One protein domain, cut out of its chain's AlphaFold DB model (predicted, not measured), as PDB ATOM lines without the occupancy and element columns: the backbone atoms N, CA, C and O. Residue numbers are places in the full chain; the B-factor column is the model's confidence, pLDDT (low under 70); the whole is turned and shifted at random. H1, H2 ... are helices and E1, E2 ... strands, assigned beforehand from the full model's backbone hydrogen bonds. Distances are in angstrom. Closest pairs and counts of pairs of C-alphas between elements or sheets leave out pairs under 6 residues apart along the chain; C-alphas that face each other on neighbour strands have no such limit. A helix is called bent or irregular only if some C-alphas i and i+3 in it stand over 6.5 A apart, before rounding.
ATOM      1  N   ALA A 307     -22.444  77.016  67.906       92.69
ATOM      2  CA  ALA A 307     -23.249  77.983  68.638       92.69
ATOM      3  C   ALA A 307     -24.614  78.197  67.966       92.69
ATOM      4  O   ALA A 307     -24.712  78.248  66.737       92.69
ATOM      5  N   LEU A 308     -25.656  78.335  68.782       93.38
ATOM      6  CA  LEU A 308     -27.005  78.606  68.301       93.38
ATOM      7  C   LEU A 308     -27.056  80.034  67.748       93.38
ATOM      8  O   LEU A 308     -26.431  80.947  68.294       93.38
ATOM      9  N   ARG A 309     -27.790  80.225  66.657       92.69
ATOM     10  CA  ARG A 309     -28.018  81.531  66.032       92.69
ATOM     11  C   ARG A 309     -29.359  82.096  66.470       92.69
ATOM     12  O   ARG A 309     -30.237  81.357  66.912       92.69
ATOM     13  N   THR A 310     -29.557  83.395  66.265       90.31
ATOM     14  CA  THR A 310     -30.849  84.055  66.512       90.31
ATOM     15  C   THR A 310     -31.998  83.310  65.826       90.31
ATOM     16  O   THR A 310     -33.009  83.034  66.460       90.31
ATOM     17  N   THR A 311     -31.804  82.873  64.579       90.94
ATOM     18  CA  THR A 311     -32.804  82.121  63.801       90.94
ATOM     19  C   THR A 311     -33.167  80.764  64.404       90.94
ATOM     20  O   THR A 311     -34.256  80.264  64.158       90.94
ATOM     21  N   ASP A 312     -32.267  80.142  65.172       90.19
ATOM     22  CA  ASP A 312     -32.562  78.878  65.858       90.19
ATOM     23  C   ASP A 312     -33.465  79.092  67.087       90.19
ATOM     24  O   ASP A 312     -34.112  78.156  67.552       90.19
ATOM     25  N   LEU A 313     -33.476  80.312  67.634       91.06
ATOM     26  CA  LEU A 313     -34.054  80.644  68.936       91.06
ATOM     27  C   LEU A 313     -35.252  81.601  68.853       91.06
ATOM     28  O   LEU A 313     -35.988  81.725  69.833       91.06
ATOM     29  N   GLU A 314     -35.456  82.261  67.713       86.75
ATOM     30  CA  GLU A 314     -36.429  83.339  67.512       86.75
ATOM     31  C   GLU A 314     -37.841  82.950  67.964       86.75
ATOM     32  O   GLU A 314     -38.404  83.578  68.862       86.75
ATOM     33  N   ASP A 315     -38.370  81.845  67.445       87.38
ATOM     34  CA  ASP A 315     -39.755  81.431  67.692       87.38
ATOM     35  C   ASP A 315     -40.040  81.059  69.155       87.38
ATOM     36  O   ASP A 315     -41.174  81.177  69.619       87.38
ATOM     37  N   LYS A 316     -39.031  80.574  69.890       88.81
ATOM     38  CA  LYS A 316     -39.235  79.962  71.214       88.81
ATOM     39  C   LYS A 316     -38.670  80.779  72.372       88.81
ATOM     40  O   LYS A 316     -39.300  80.834  73.426       88.81
ATOM     41  N   PHE A 317     -37.499  81.386  72.185       89.62
ATOM     42  CA  PHE A 317     -36.708  82.006  73.250       89.62
ATOM     43  C   PHE A 317     -36.513  83.513  73.082       89.62
ATOM     44  O   PHE A 317     -36.308  84.174  74.088       89.62
ATOM     45  N   LEU A 318     -36.544  84.071  71.865       88.38
ATOM     46  CA  LEU A 318     -36.193  85.490  71.659       88.38
ATOM     47  C   LEU A 318     -37.376  86.376  71.239       88.38
ATOM     48  O   LEU A 318     -37.348  87.581  71.488       88.38
ATOM     49  N   SER A 319     -38.428  85.818  70.635       87.19
ATOM     50  CA  SER A 319     -39.637  86.576  70.279       87.19
ATOM     51  C   SER A 319     -40.425  86.992  71.523       87.19
ATOM     52  O   SER A 319     -40.481  86.248  72.500       87.19
ATOM     53  N   GLN A 320     -41.048  88.176  71.496       84.44
ATOM     54  CA  GLN A 320     -41.852  88.685  72.623       84.44
ATOM     55  C   GLN A 320     -43.027  87.764  72.977       84.44
ATOM     56  O   GLN A 320     -43.375  87.643  74.146       84.44
ATOM     57  N   ASP A 321     -43.592  87.088  71.976       85.94
ATOM     58  CA  ASP A 321     -44.673  86.111  72.145       85.94
ATOM     59  C   ASP A 321     -44.151  84.675  72.349       85.94
ATOM     60  O   ASP A 321     -44.932  83.721  72.424       85.94
ATOM     61  N   GLY A 322     -42.829  84.501  72.409       84.25
ATOM     62  CA  GLY A 322     -42.182  83.207  72.550       84.25
ATOM     63  C   GLY A 322     -42.479  82.588  73.919       84.25
ATOM     64  O   GLY A 322     -42.358  83.272  74.938       84.25
ATOM     65  N   PRO A 323     -42.814  81.286  73.987       87.88
ATOM     66  CA  PRO A 323     -43.203  80.622  75.231       87.88
ATOM     67  C   PRO A 323     -42.130  80.657  76.329       87.88
ATOM     68  O   PRO A 323     -42.466  80.452  77.491       87.88
ATOM     69  N   TYR A 324     -40.862  80.898  75.978       91.06
ATOM     70  CA  TYR A 324     -39.725  80.866  76.902       91.06
ATOM     71  C   TYR A 324     -38.908  82.168  76.915       91.06
ATOM     72  O   TYR A 324     -37.760  82.151  77.363       91.06
ATOM     73  N   ASN A 325     -39.470  83.289  76.442       87.25
ATOM     74  CA  ASN A 325     -38.760  84.573  76.384       87.25
ATOM     75  C   ASN A 325     -38.190  84.991  77.749       87.25
ATOM     76  O   ASN A 325     -36.997  85.263  77.867       87.25
ATOM     77  N   GLU A 326     -39.010  84.924  78.799       86.75
ATOM     78  CA  GLU A 326     -38.620  85.308  80.163       86.75
ATOM     79  C   GLU A 326     -37.515  84.413  80.760       86.75
ATOM     80  O   GLU A 326     -36.815  84.817  81.687       86.75
ATOM     81  N   GLU A 327     -37.329  83.195  80.239       87.69
ATOM     82  CA  GLU A 327     -36.293  82.263  80.704       87.69
ATOM     83  C   GLU A 327     -34.981  82.380  79.911       87.69
ATOM     84  O   GLU A 327     -33.957  81.837  80.341       87.69
ATOM     85  N   SER A 328     -34.993  83.082  78.773       87.06
ATOM     86  CA  SER A 328     -33.879  83.140  77.822       87.06
ATOM     87  C   SER A 328     -32.597  83.703  78.437       87.06
ATOM     88  O   SER A 328     -31.553  83.060  78.334       87.06
ATOM     89  N   GLU A 329     -32.682  84.818  79.168       84.56
ATOM     90  CA  GLU A 329     -31.537  85.469  79.827       84.56
ATOM     91  C   GLU A 329     -30.835  84.555  80.840       84.56
ATOM     92  O   GLU A 329     -29.629  84.646  81.050       84.56
ATOM     93  N   ARG A 330     -31.587  83.646  81.471       90.75
ATOM     94  CA  ARG A 330     -31.050  82.702  82.457       90.75
ATOM     95  C   ARG A 330     -30.465  81.451  81.806       90.75
ATOM     96  O   ARG A 330     -29.601  80.801  82.387       90.75
ATOM     97  N   LEU A 331     -31.003  81.043  80.661       92.19
ATOM     98  CA  LEU A 331     -30.642  79.788  80.003       92.19
ATOM     99  C   LEU A 331     -29.533  79.955  78.969       92.19
ATOM    100  O   LEU A 331     -28.833  78.980  78.681       92.19
ATOM    101  N   LEU A 332     -29.370  81.157  78.422       92.81
ATOM    102  CA  LEU A 332     -28.495  81.424  77.294       92.81
ATOM    103  C   LEU A 332     -27.384  82.404  77.670       92.81
ATOM    104  O   LEU A 332     -27.620  83.461  78.242       92.81
ATOM    105  N   LEU A 333     -26.165  82.062  77.271       91.38
ATOM    106  CA  LEU A 333     -25.042  82.982  77.187       91.38
ATOM    107  C   LEU A 333     -24.977  83.525  75.760       91.38
ATOM    108  O   LEU A 333     -24.699  82.765  74.829       91.38
ATOM    109  N   ALA A 334     -25.218  84.825  75.605       89.88
ATOM    110  CA  ALA A 334     -25.041  85.534  74.345       89.88
ATOM    111  C   ALA A 334     -23.615  86.094  74.234       89.88
ATOM    112  O   ALA A 334     -23.093  86.666  75.190       89.88
ATOM    113  N   TYR A 335     -22.997  85.947  73.066       88.31
ATOM    114  CA  TYR A 335     -21.693  86.526  72.746       88.31
ATOM    115  C   TYR A 335     -21.612  86.886  71.257       88.31
ATOM    116  O   TYR A 335     -22.404  86.398  70.448       88.31
ATOM    117  N   ALA A 336     -20.676  87.766  70.904       85.44
ATOM    118  CA  ALA A 336     -20.371  88.087  69.514       85.44
ATOM    119  C   ALA A 336     -19.284  87.166  68.964       85.44
ATOM    120  O   ALA A 336     -18.361  86.787  69.683       85.44
ATOM    121  N   GLU A 337     -19.376  86.857  67.673       77.75
ATOM    122  CA  GLU A 337     -18.303  86.177  66.944       77.75
ATOM    123  C   GLU A 337     -17.153  87.134  66.580       77.75
ATOM    124  O   GLU A 337     -15.995  86.723  66.596       77.75
ATOM    125  N   SER A 338     -17.460  88.408  66.304       81.88
ATOM    126  CA  SER A 338     -16.488  89.462  65.984       81.88
ATOM    127  C   SER A 338     -16.665  90.691  66.878       81.88
ATOM    128  O   SER A 338     -17.780  91.022  67.276       81.88
ATOM    129  N   GLU A 339     -15.581  91.425  67.143       79.94
ATOM    130  CA  GLU A 339     -15.649  92.735  67.812       79.94
ATOM    131  C   GLU A 339     -16.502  93.738  67.022       79.94
ATOM    132  O   GLU A 339     -17.179  94.574  67.618       79.94
ATOM    133  N   ASP A 340     -16.542  93.605  65.693       84.00
ATOM    134  CA  ASP A 340     -17.356  94.452  64.812       84.00
ATOM    135  C   ASP A 340     -18.868  94.286  65.053       84.00
ATOM    136  O   ASP A 340     -19.659  95.168  64.712       84.00
ATOM    137  N   ASP A 341     -19.280  93.171  65.664       83.44
ATOM    138  CA  ASP A 341     -20.675  92.882  66.003       83.44
ATOM    139  C   ASP A 341     -21.080  93.429  67.379       83.44
ATOM    140  O   ASP A 341     -22.227  93.250  67.804       83.44
ATOM    141  N   VAL A 342     -20.154  94.089  68.082       82.75
ATOM    142  CA  VAL A 342     -20.338  94.611  69.435       82.75
ATOM    143  C   VAL A 342     -20.376  96.137  69.407       82.75
ATOM    144  O   VAL A 342     -19.395  96.804  69.092       82.75
ATOM    145  N   VAL A 343     -21.499  96.719  69.828       82.44
ATOM    146  CA  VAL A 343     -21.630  98.170  70.011       82.44
ATOM    147  C   VAL A 343     -21.837  98.470  71.487       82.44
ATOM    148  O   VAL A 343     -22.899  98.209  72.053       82.44
ATOM    149  N   VAL A 344     -20.824  99.049  72.127       82.00
ATOM    150  CA  VAL A 344     -20.931  99.515  73.513       82.00
ATOM    151  C   VAL A 344     -21.693 100.838  73.536       82.00
ATOM    152  O   VAL A 344     -21.300 101.805  72.886       82.00
ATOM    153  N   THR A 345     -22.793 100.884  74.283       81.56
ATOM    154  CA  THR A 345     -23.622 102.082  74.466       81.56
ATOM    155  C   THR A 345     -23.721 102.455  75.941       81.56
ATOM    156  O   THR A 345     -23.471 101.632  76.821       81.56
ATOM    157  N   ASP A 346     -24.200 103.666  76.228       78.81
ATOM    158  CA  ASP A 346     -24.458 104.143  77.597       78.81
ATOM    159  C   ASP A 346     -25.467 103.270  78.375       78.81
ATOM    160  O   ASP A 346     -25.593 103.394  79.593       78.81
ATOM    161  N   LYS A 347     -26.214 102.399  77.680       76.69
ATOM    162  CA  LYS A 347     -27.212 101.479  78.252       76.69
ATOM    163  C   LYS A 347     -26.727 100.030  78.336       76.69
ATOM    164  O   LYS A 347     -27.496  99.169  78.754       76.69
ATOM    165  N   GLY A 348     -25.484  99.765  77.940       79.00
ATOM    166  CA  GLY A 348     -24.890  98.434  77.896       79.00
ATOM    167  C   GLY A 348     -24.393  98.047  76.506       79.00
ATOM    168  O   GLY A 348     -24.344  98.859  75.578       79.00
ATOM    169  N   THR A 349     -24.010  96.783  76.378       76.25
ATOM    170  CA  THR A 349     -23.450  96.215  75.152       76.25
ATOM    171  C   THR A 349     -24.567  95.698  74.252       76.25
ATOM    172  O   THR A 349     -25.341  94.834  74.654       76.25
ATOM    173  N   LEU A 350     -24.652  96.225  73.032       79.00
ATOM    174  CA  LEU A 350     -25.558  95.743  71.995       79.00
ATOM    175  C   LEU A 350     -24.812  94.783  71.069       79.00
ATOM    176  O   LEU A 350     -23.685  95.061  70.662       79.00
ATOM    177  N   LEU A 351     -25.466  93.676  70.726       81.25
ATOM    178  CA  LEU A 351     -24.968  92.685  69.777       81.25
ATOM    179  C   LEU A 351     -25.742  92.799  68.462       81.25
ATOM    180  O   LEU A 351     -26.971  92.908  68.469       81.25
ATOM    181  N   SER A 352     -25.032  92.745  67.338       82.44
ATOM    182  CA  SER A 352     -25.644  92.585  66.017       82.44
ATOM    183  C   SER A 352     -26.462  91.291  65.968       82.44
ATOM    184  O   SER A 352     -25.988  90.234  66.379       82.44
ATOM    185  N   VAL A 353     -27.681  91.348  65.427       80.19
ATOM    186  CA  VAL A 353     -28.583  90.183  65.329       80.19
ATOM    187  C   VAL A 353     -27.972  89.059  64.483       80.19
ATOM    188  O   VAL A 353     -28.166  87.882  64.788       80.19
ATOM    189  N   GLU A 354     -27.222  89.418  63.438       80.81
ATOM    190  CA  GLU A 354     -26.547  88.466  62.546       80.81
ATOM    191  C   GLU A 354     -25.256  87.901  63.171       80.81
ATOM    192  O   GLU A 354     -24.910  86.734  62.952       80.81
ATOM    193  N   GLY A 355     -24.579  88.703  63.999       82.88
ATOM    194  CA  GLY A 355     -23.346  88.342  64.707       82.88
ATOM    195  C   GLY A 355     -23.559  87.639  66.050       82.88
ATOM    196  O   GLY A 355     -22.631  87.030  66.582       82.88
ATOM    197  N   ALA A 356     -24.778  87.676  66.596       87.75
ATOM    198  CA  ALA A 356     -25.096  87.078  67.885       87.75
ATOM    199  C   ALA A 356     -24.992  85.548  67.839       87.75
ATOM    200  O   ALA A 356     -25.536  84.868  66.956       87.75
ATOM    201  N   ARG A 357     -24.287  84.997  68.822       91.50
ATOM    202  CA  ARG A 357     -24.125  83.565  69.053       91.50
ATOM    203  C   ARG A 357     -24.584  83.238  70.460       91.50
ATOM    204  O   ARG A 357     -24.365  84.005  71.395       91.50
ATOM    205  N   PHE A 358     -25.214  82.078  70.603       92.88
ATOM    206  CA  PHE A 358     -25.792  81.641  71.861       92.88
ATOM    207  C   PHE A 358     -25.276  80.256  72.240       92.88
ATOM    208  O   PHE A 358     -25.195  79.338  71.418       92.88
ATOM    209  N   ARG A 359     -24.941  80.099  73.516       93.94
ATOM    210  CA  ARG A 359     -24.648  78.811  74.157       93.94
ATOM    211  C   ARG A 359     -25.481  78.678  75.421       93.94
ATOM    212  O   ARG A 359     -26.067  79.650  75.883       93.94
ATOM    213  N   VAL A 360     -25.520  77.486  76.004       93.75
ATOM    214  CA  VAL A 360     -26.103  77.306  77.337       93.75
ATOM    215  C   VAL A 360     -25.307  78.132  78.350       93.75
ATOM    216  O   VAL A 360     -24.072  78.118  78.327       93.75
ATOM    217  N   ALA A 361     -26.007  78.843  79.232       92.06
ATOM    218  CA  ALA A 361     -25.392  79.615  80.306       92.06
ATOM    219  C   ALA A 361     -24.494  78.718  81.193       92.06
ATOM    220  O   ALA A 361     -24.893  77.588  81.498       92.06
ATOM    221  N   PRO A 362     -23.294  79.171  81.617       88.75
ATOM    222  CA  PRO A 362     -22.334  78.336  82.348       88.75
ATOM    223  C   PRO A 362     -22.905  77.665  83.606       88.75
ATOM    224  O   PRO A 362     -22.661  76.480  83.837       88.75
ATOM    225  N   ASP A 363     -23.739  78.374  84.374       89.19
ATOM    226  CA  ASP A 363     -24.420  77.863  85.575       89.19
ATOM    227  C   ASP A 363     -25.481  76.792  85.257       89.19
ATOM    228  O   ASP A 363     -25.890  76.021  86.130       89.19
ATOM    229  N   ARG A 364     -25.923  76.714  83.998       90.94
ATOM    230  CA  ARG A 364     -26.938  75.772  83.514       90.94
ATOM    231  C   ARG A 364     -26.364  74.575  82.779       90.94
ATOM    232  O   ARG A 364     -27.081  73.584  82.658       90.94
ATOM    233  N   VAL A 365     -25.101  74.604  82.347       89.62
ATOM    234  CA  VAL A 365     -24.472  73.519  81.565       89.62
ATOM    235  C   VAL A 365     -24.649  72.158  82.237       89.62
ATOM    236  O   VAL A 365     -25.153  71.230  81.607       89.62
ATOM    237  N   ALA A 366     -24.313  72.036  83.525       87.19
ATOM    238  CA  ALA A 366     -24.438  70.768  84.245       87.19
ATOM    239  C   ALA A 366     -25.893  70.276  84.319       87.19
ATOM    240  O   ALA A 366     -26.151  69.081  84.245       87.19
ATOM    241  N   LYS A 367     -26.867  71.183  84.422       89.25
ATOM    242  CA  LYS A 367     -28.283  70.806  84.493       89.25
ATOM    243  C   LYS A 367     -28.846  70.443  83.117       89.25
ATOM    244  O   LYS A 367     -29.532  69.435  82.965       89.25
ATOM    245  N   VAL A 368     -28.562  71.260  82.108       88.50
ATOM    246  CA  VAL A 368     -29.156  71.156  80.771       88.50
ATOM    247  C   VAL A 368     -28.435  70.118  79.920       88.50
ATOM    248  O   VAL A 368     -29.102  69.396  79.192       88.50
ATOM    249  N   LEU A 369     -27.114  69.973  80.027       88.62
ATOM    250  CA  LEU A 369     -26.332  69.100  79.142       88.62
ATOM    251  C   LEU A 369     -25.903  67.776  79.787       88.62
ATOM    252  O   LEU A 369     -25.492  66.870  79.060       88.62
ATOM    253  N   ASP A 370     -26.023  67.601  81.110       83.38
ATOM    254  CA  ASP A 370     -25.704  66.332  81.783       83.38
ATOM    255  C   ASP A 370     -26.917  65.391  81.879       83.38
ATOM    256  O   ASP A 370     -27.560  65.234  82.921       83.38
ATOM    257  N   ALA A 371     -27.242  64.743  80.758       69.50
ATOM    258  CA  ALA A 371     -28.350  63.788  80.681       69.50
ATOM    259  C   ALA A 371     -28.176  62.556  81.591       69.50
ATOM    260  O   ALA A 371     -29.171  61.949  81.980       69.50
ATOM    261  N   ALA A 372     -26.938  62.197  81.954       67.94
ATOM    262  CA  ALA A 372     -26.665  61.063  82.836       67.94
ATOM    263  C   ALA A 372     -26.978  61.385  84.307       67.94
ATOM    264  O   ALA A 372     -27.360  60.494  85.062       67.94
ATOM    265  N   LYS A 373     -26.834  62.653  84.711       68.69
ATOM    266  CA  LYS A 373     -27.074  63.092  86.095       68.69
ATOM    267  C   LYS A 373     -28.462  63.676  86.325       68.69
ATOM    268  O   LYS A 373     -28.965  63.597  87.443       68.69
ATOM    269  N   VAL A 374     -29.088  64.256  85.299       72.62
ATOM    270  CA  VAL A 374     -30.392  64.916  85.435       72.62
ATOM    271  C   VAL A 374     -31.432  64.232  84.563       72.62
ATOM    272  O   VAL A 374     -31.477  64.429  83.341       72.62
ATOM    273  N   ALA A 375     -32.299  63.460  85.228       77.50
ATOM    274  CA  ALA A 375     -33.467  62.859  84.605       77.50
ATOM    275  C   ALA A 375     -34.378  63.945  84.022       77.50
ATOM    276  O   ALA A 375     -34.579  65.005  84.617       77.50
ATOM    277  N   GLU A 376     -34.959  63.653  82.863       73.50
ATOM    278  CA  GLU A 376     -35.755  64.595  82.073       73.50
ATOM    279  C   GLU A 376     -36.928  65.209  82.857       73.50
ATOM    280  O   GLU A 376     -37.280  66.365  82.647       73.50
ATOM    281  N   GLY A 377     -37.476  64.486  83.841       75.81
ATOM    282  CA  GLY A 377     -38.538  64.980  84.727       75.81
ATOM    283  C   GLY A 377     -38.142  66.133  85.663       75.81
ATOM    284  O   GLY A 377     -39.025  66.742  86.257       75.81
ATOM    285  N   HIS A 378     -36.851  66.451  85.800       85.56
ATOM    286  CA  HIS A 378     -36.350  67.551  86.639       85.56
ATOM    287  C   HIS A 378     -36.021  68.833  85.858       85.56
ATOM    288  O   HIS A 378     -35.498  69.796  86.430       85.56
ATOM    289  N   LEU A 379     -36.311  68.844  84.559       89.38
ATOM    290  CA  LEU A 379     -36.097  69.986  83.678       89.38
ATOM    291  C   LEU A 379     -37.402  70.741  83.451       89.38
ATOM    292  O   LEU A 379     -38.465  70.124  83.340       89.38
ATOM    293  N   THR A 380     -37.313  72.067  83.342       92.06
ATOM    294  CA  THR A 380     -38.422  72.872  82.810       92.06
ATOM    295  C   THR A 380     -38.638  72.550  81.330       92.06
ATOM    296  O   THR A 380     -37.752  72.010  80.666       92.06
ATOM    297  N   GLU A 381     -39.808  72.880  80.784       92.69
ATOM    298  CA  GLU A 381     -40.074  72.659  79.353       92.69
ATOM    299  C   GLU A 381     -39.100  73.452  78.462       92.69
ATOM    300  O   GLU A 381     -38.603  72.914  77.473       92.69
ATOM    301  N   ALA A 382     -38.715  74.668  78.870       92.50
ATOM    302  CA  ALA A 382     -37.669  75.446  78.209       92.50
ATOM    303  C   ALA A 382     -36.301  74.735  78.239       92.50
ATOM    304  O   ALA A 382     -35.605  74.664  77.228       92.50
ATOM    305  N   GLU A 383     -35.914  74.161  79.385       93.62
ATOM    306  CA  GLU A 383     -34.656  73.416  79.524       93.62
ATOM    307  C   GLU A 383     -34.648  72.134  78.674       93.62
ATOM    308  O   GLU A 383     -33.617  71.803  78.086       93.62
ATOM    309  N   LYS A 384     -35.780  71.420  78.576       92.88
ATOM    310  CA  LYS A 384     -35.923  70.237  77.704       92.88
ATOM    311  C   LYS A 384     -35.785  70.606  76.237       92.88
ATOM    312  O   LYS A 384     -35.063  69.938  75.502       92.88
ATOM    313  N   GLU A 385     -36.451  71.678  75.825       92.69
ATOM    314  CA  GLU A 385     -36.405  72.175  74.457       92.69
ATOM    315  C   GLU A 385     -34.981  72.609  74.071       92.69
ATOM    316  O   GLU A 385     -34.454  72.183  73.042       92.69
ATOM    317  N   LEU A 386     -34.315  73.384  74.934       93.50
ATOM    318  CA  LEU A 386     -32.927  73.794  74.722       93.50
ATOM    319  C   LEU A 386     -31.986  72.582  74.668       93.50
ATOM    320  O   LEU A 386     -31.150  72.490  73.768       93.50
ATOM    321  N   ARG A 387     -32.151  71.615  75.581       93.06
ATOM    322  CA  ARG A 387     -31.398  70.351  75.563       93.06
ATOM    323  C   ARG A 387     -31.596  69.616  74.238       93.06
ATOM    324  O   ARG A 387     -30.608  69.182  73.652       93.06
ATOM    325  N   ALA A 388     -32.829  69.479  73.755       92.44
ATOM    326  CA  ALA A 388     -33.120  68.792  72.498       92.44
ATOM    327  C   ALA A 388     -32.433  69.477  71.306       92.44
ATOM    328  O   ALA A 388     -31.795  68.804  70.493       92.44
ATOM    329  N   MET A 389     -32.484  70.812  71.242       92.94
ATOM    330  CA  MET A 389     -31.799  71.590  70.207       92.94
ATOM    331  C   MET A 389     -30.278  71.420  70.232       92.94
ATOM    332  O   MET A 389     -29.660  71.309  69.169       92.94
ATOM    333  N   VAL A 390     -29.673  71.401  71.421       93.50
ATOM    334  CA  VAL A 390     -28.223  71.235  71.578       93.50
ATOM    335  C   VAL A 390     -27.791  69.808  71.250       93.50
ATOM    336  O   VAL A 390     -26.866  69.616  70.460       93.50
ATOM    337  N   LEU A 391     -28.473  68.794  71.791       90.88
ATOM    338  CA  LEU A 391     -28.124  67.388  71.568       90.88
ATOM    339  C   LEU A 391     -28.232  66.991  70.092       90.88
ATOM    340  O   LEU A 391     -27.399  66.230  69.615       90.88
ATOM    341  N   ALA A 392     -29.188  67.556  69.349       92.62
ATOM    342  CA  ALA A 392     -29.313  67.333  67.907       92.62
ATOM    343  C   ALA A 392     -28.107  67.843  67.091       92.62
ATOM    344  O   ALA A 392     -27.909  67.408  65.959       92.62
ATOM    345  N   ARG A 393     -27.313  68.767  67.649       94.00
ATOM    346  CA  ARG A 393     -26.141  69.391  67.011       94.00
ATOM    347  C   ARG A 393     -24.813  68.987  67.662       94.00
ATOM    348  O   ARG A 393     -23.757  69.430  67.215       94.00
ATOM    349  N   THR A 394     -24.862  68.200  68.734       94.19
ATOM    350  CA  THR A 394     -23.681  67.819  69.511       94.19
ATOM    351  C   THR A 394     -22.907  66.720  68.791       94.19
ATOM    352  O   THR A 394     -23.487  65.714  68.385       94.19
ATOM    353  N   ILE A 395     -21.594  66.891  68.647       95.50
ATOM    354  CA  ILE A 395     -20.720  65.857  68.087       95.50
ATOM    355  C   ILE A 395     -20.514  64.723  69.092       95.50
ATOM    356  O   ILE A 395     -20.518  64.943  70.305       95.50
TER     357      ILE A 395
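AT A GLANCE: This is residues 307 to 395 of the 459 residues of an uncharacterized protein of Mycobacterium xenopi 3993 (UniProt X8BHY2). What shape does the model have? A short ribbon of two antiparallel strands, E1 and E4, runs through the middle, with helices H1 and H2 to one side of it; at one end of the ribbon the hairpin of E2 and E3 makes an arm whose residues 344 to 349 stick out, and at the other end lie H3 and H4, which meet about perpendicular. What is it made of? The 89 printed residues have four named helices and four named strands, in the order H1 H2 E1 E2 E3 E4 H3 H4, with two antiparallel two-stranded sheets, E1 - E4 and E2 - E3; the class is mixed, helices and strands. How large is it? It is compact, with a radius of gyration of the C-alphas of 13.8 A and spans of 42 by 30 by 21 A.

IN THESE COORDINATES: Where are the strands? E1 is residues 332 to 336, 13.1 A long, from C-alpha 332 at (-28.495, 81.424, 77.294); E4 is residues 356 to 360, 13.6 A long. E2 is residues 342 to 345 and E3 residues 348 to 351. Where are the helices? H1 is residues 310 to 318, from C-alpha 310 at (-30.849, 84.055, 66.512); H2 is residues 325 to 331, H3 residues 362 to 369, and H4 residues 381 to 391, 15.2 A long, to C-alpha 391 at (-28.124, 67.388, 71.568). Which are irregular? H1, H2 and H3 are: C-alphas 312 and 315 are 7.8 A apart, 326 and 329 7.1 A, 363 and 366 7.2 A.

HOW THE PARTS SIT: How are the strands paired? E1 and E4 are antiparallel at 147 degrees, with N 333 and O 359 within hydrogen-bond range at 2.8 A. The hairpin of E2 and E3 is antiparallel at 152 degrees, with N 350 and O 343 within range at 2.8 A. Which helices touch? H1 and H2 touch at a steep tilt of 65 degrees, opposite ways, their closest C-alphas being Phe 317 and Asn 325, 4.5 A. H3 and H4 touch, about perpendicular at 80 degrees, their closest C-alphas being Val 368 and Arg 387, 5.7 A. How do the helix backbones run? Every O i to N i+4 pair is within hydrogen-bond range in H4, against 2 of 5 in H1, 1 of 3 in H2 and 2 of 4 in H3; O i to N i+3 pairs within range are 2 of 6 in H1 and 3 of 4 in H2.

THE WHOLE: What are its extremes? The two C-alphas farthest apart, those of Asp 346 and Ala 372, are 43.5 A apart. Is it continuous? The printed part has no cut, and the link from H3 to H4, 11 residues, is long. Where is confidence low? Residues 371 to 373 are under 70, while the mean pLDDT of the printed part is 86.7.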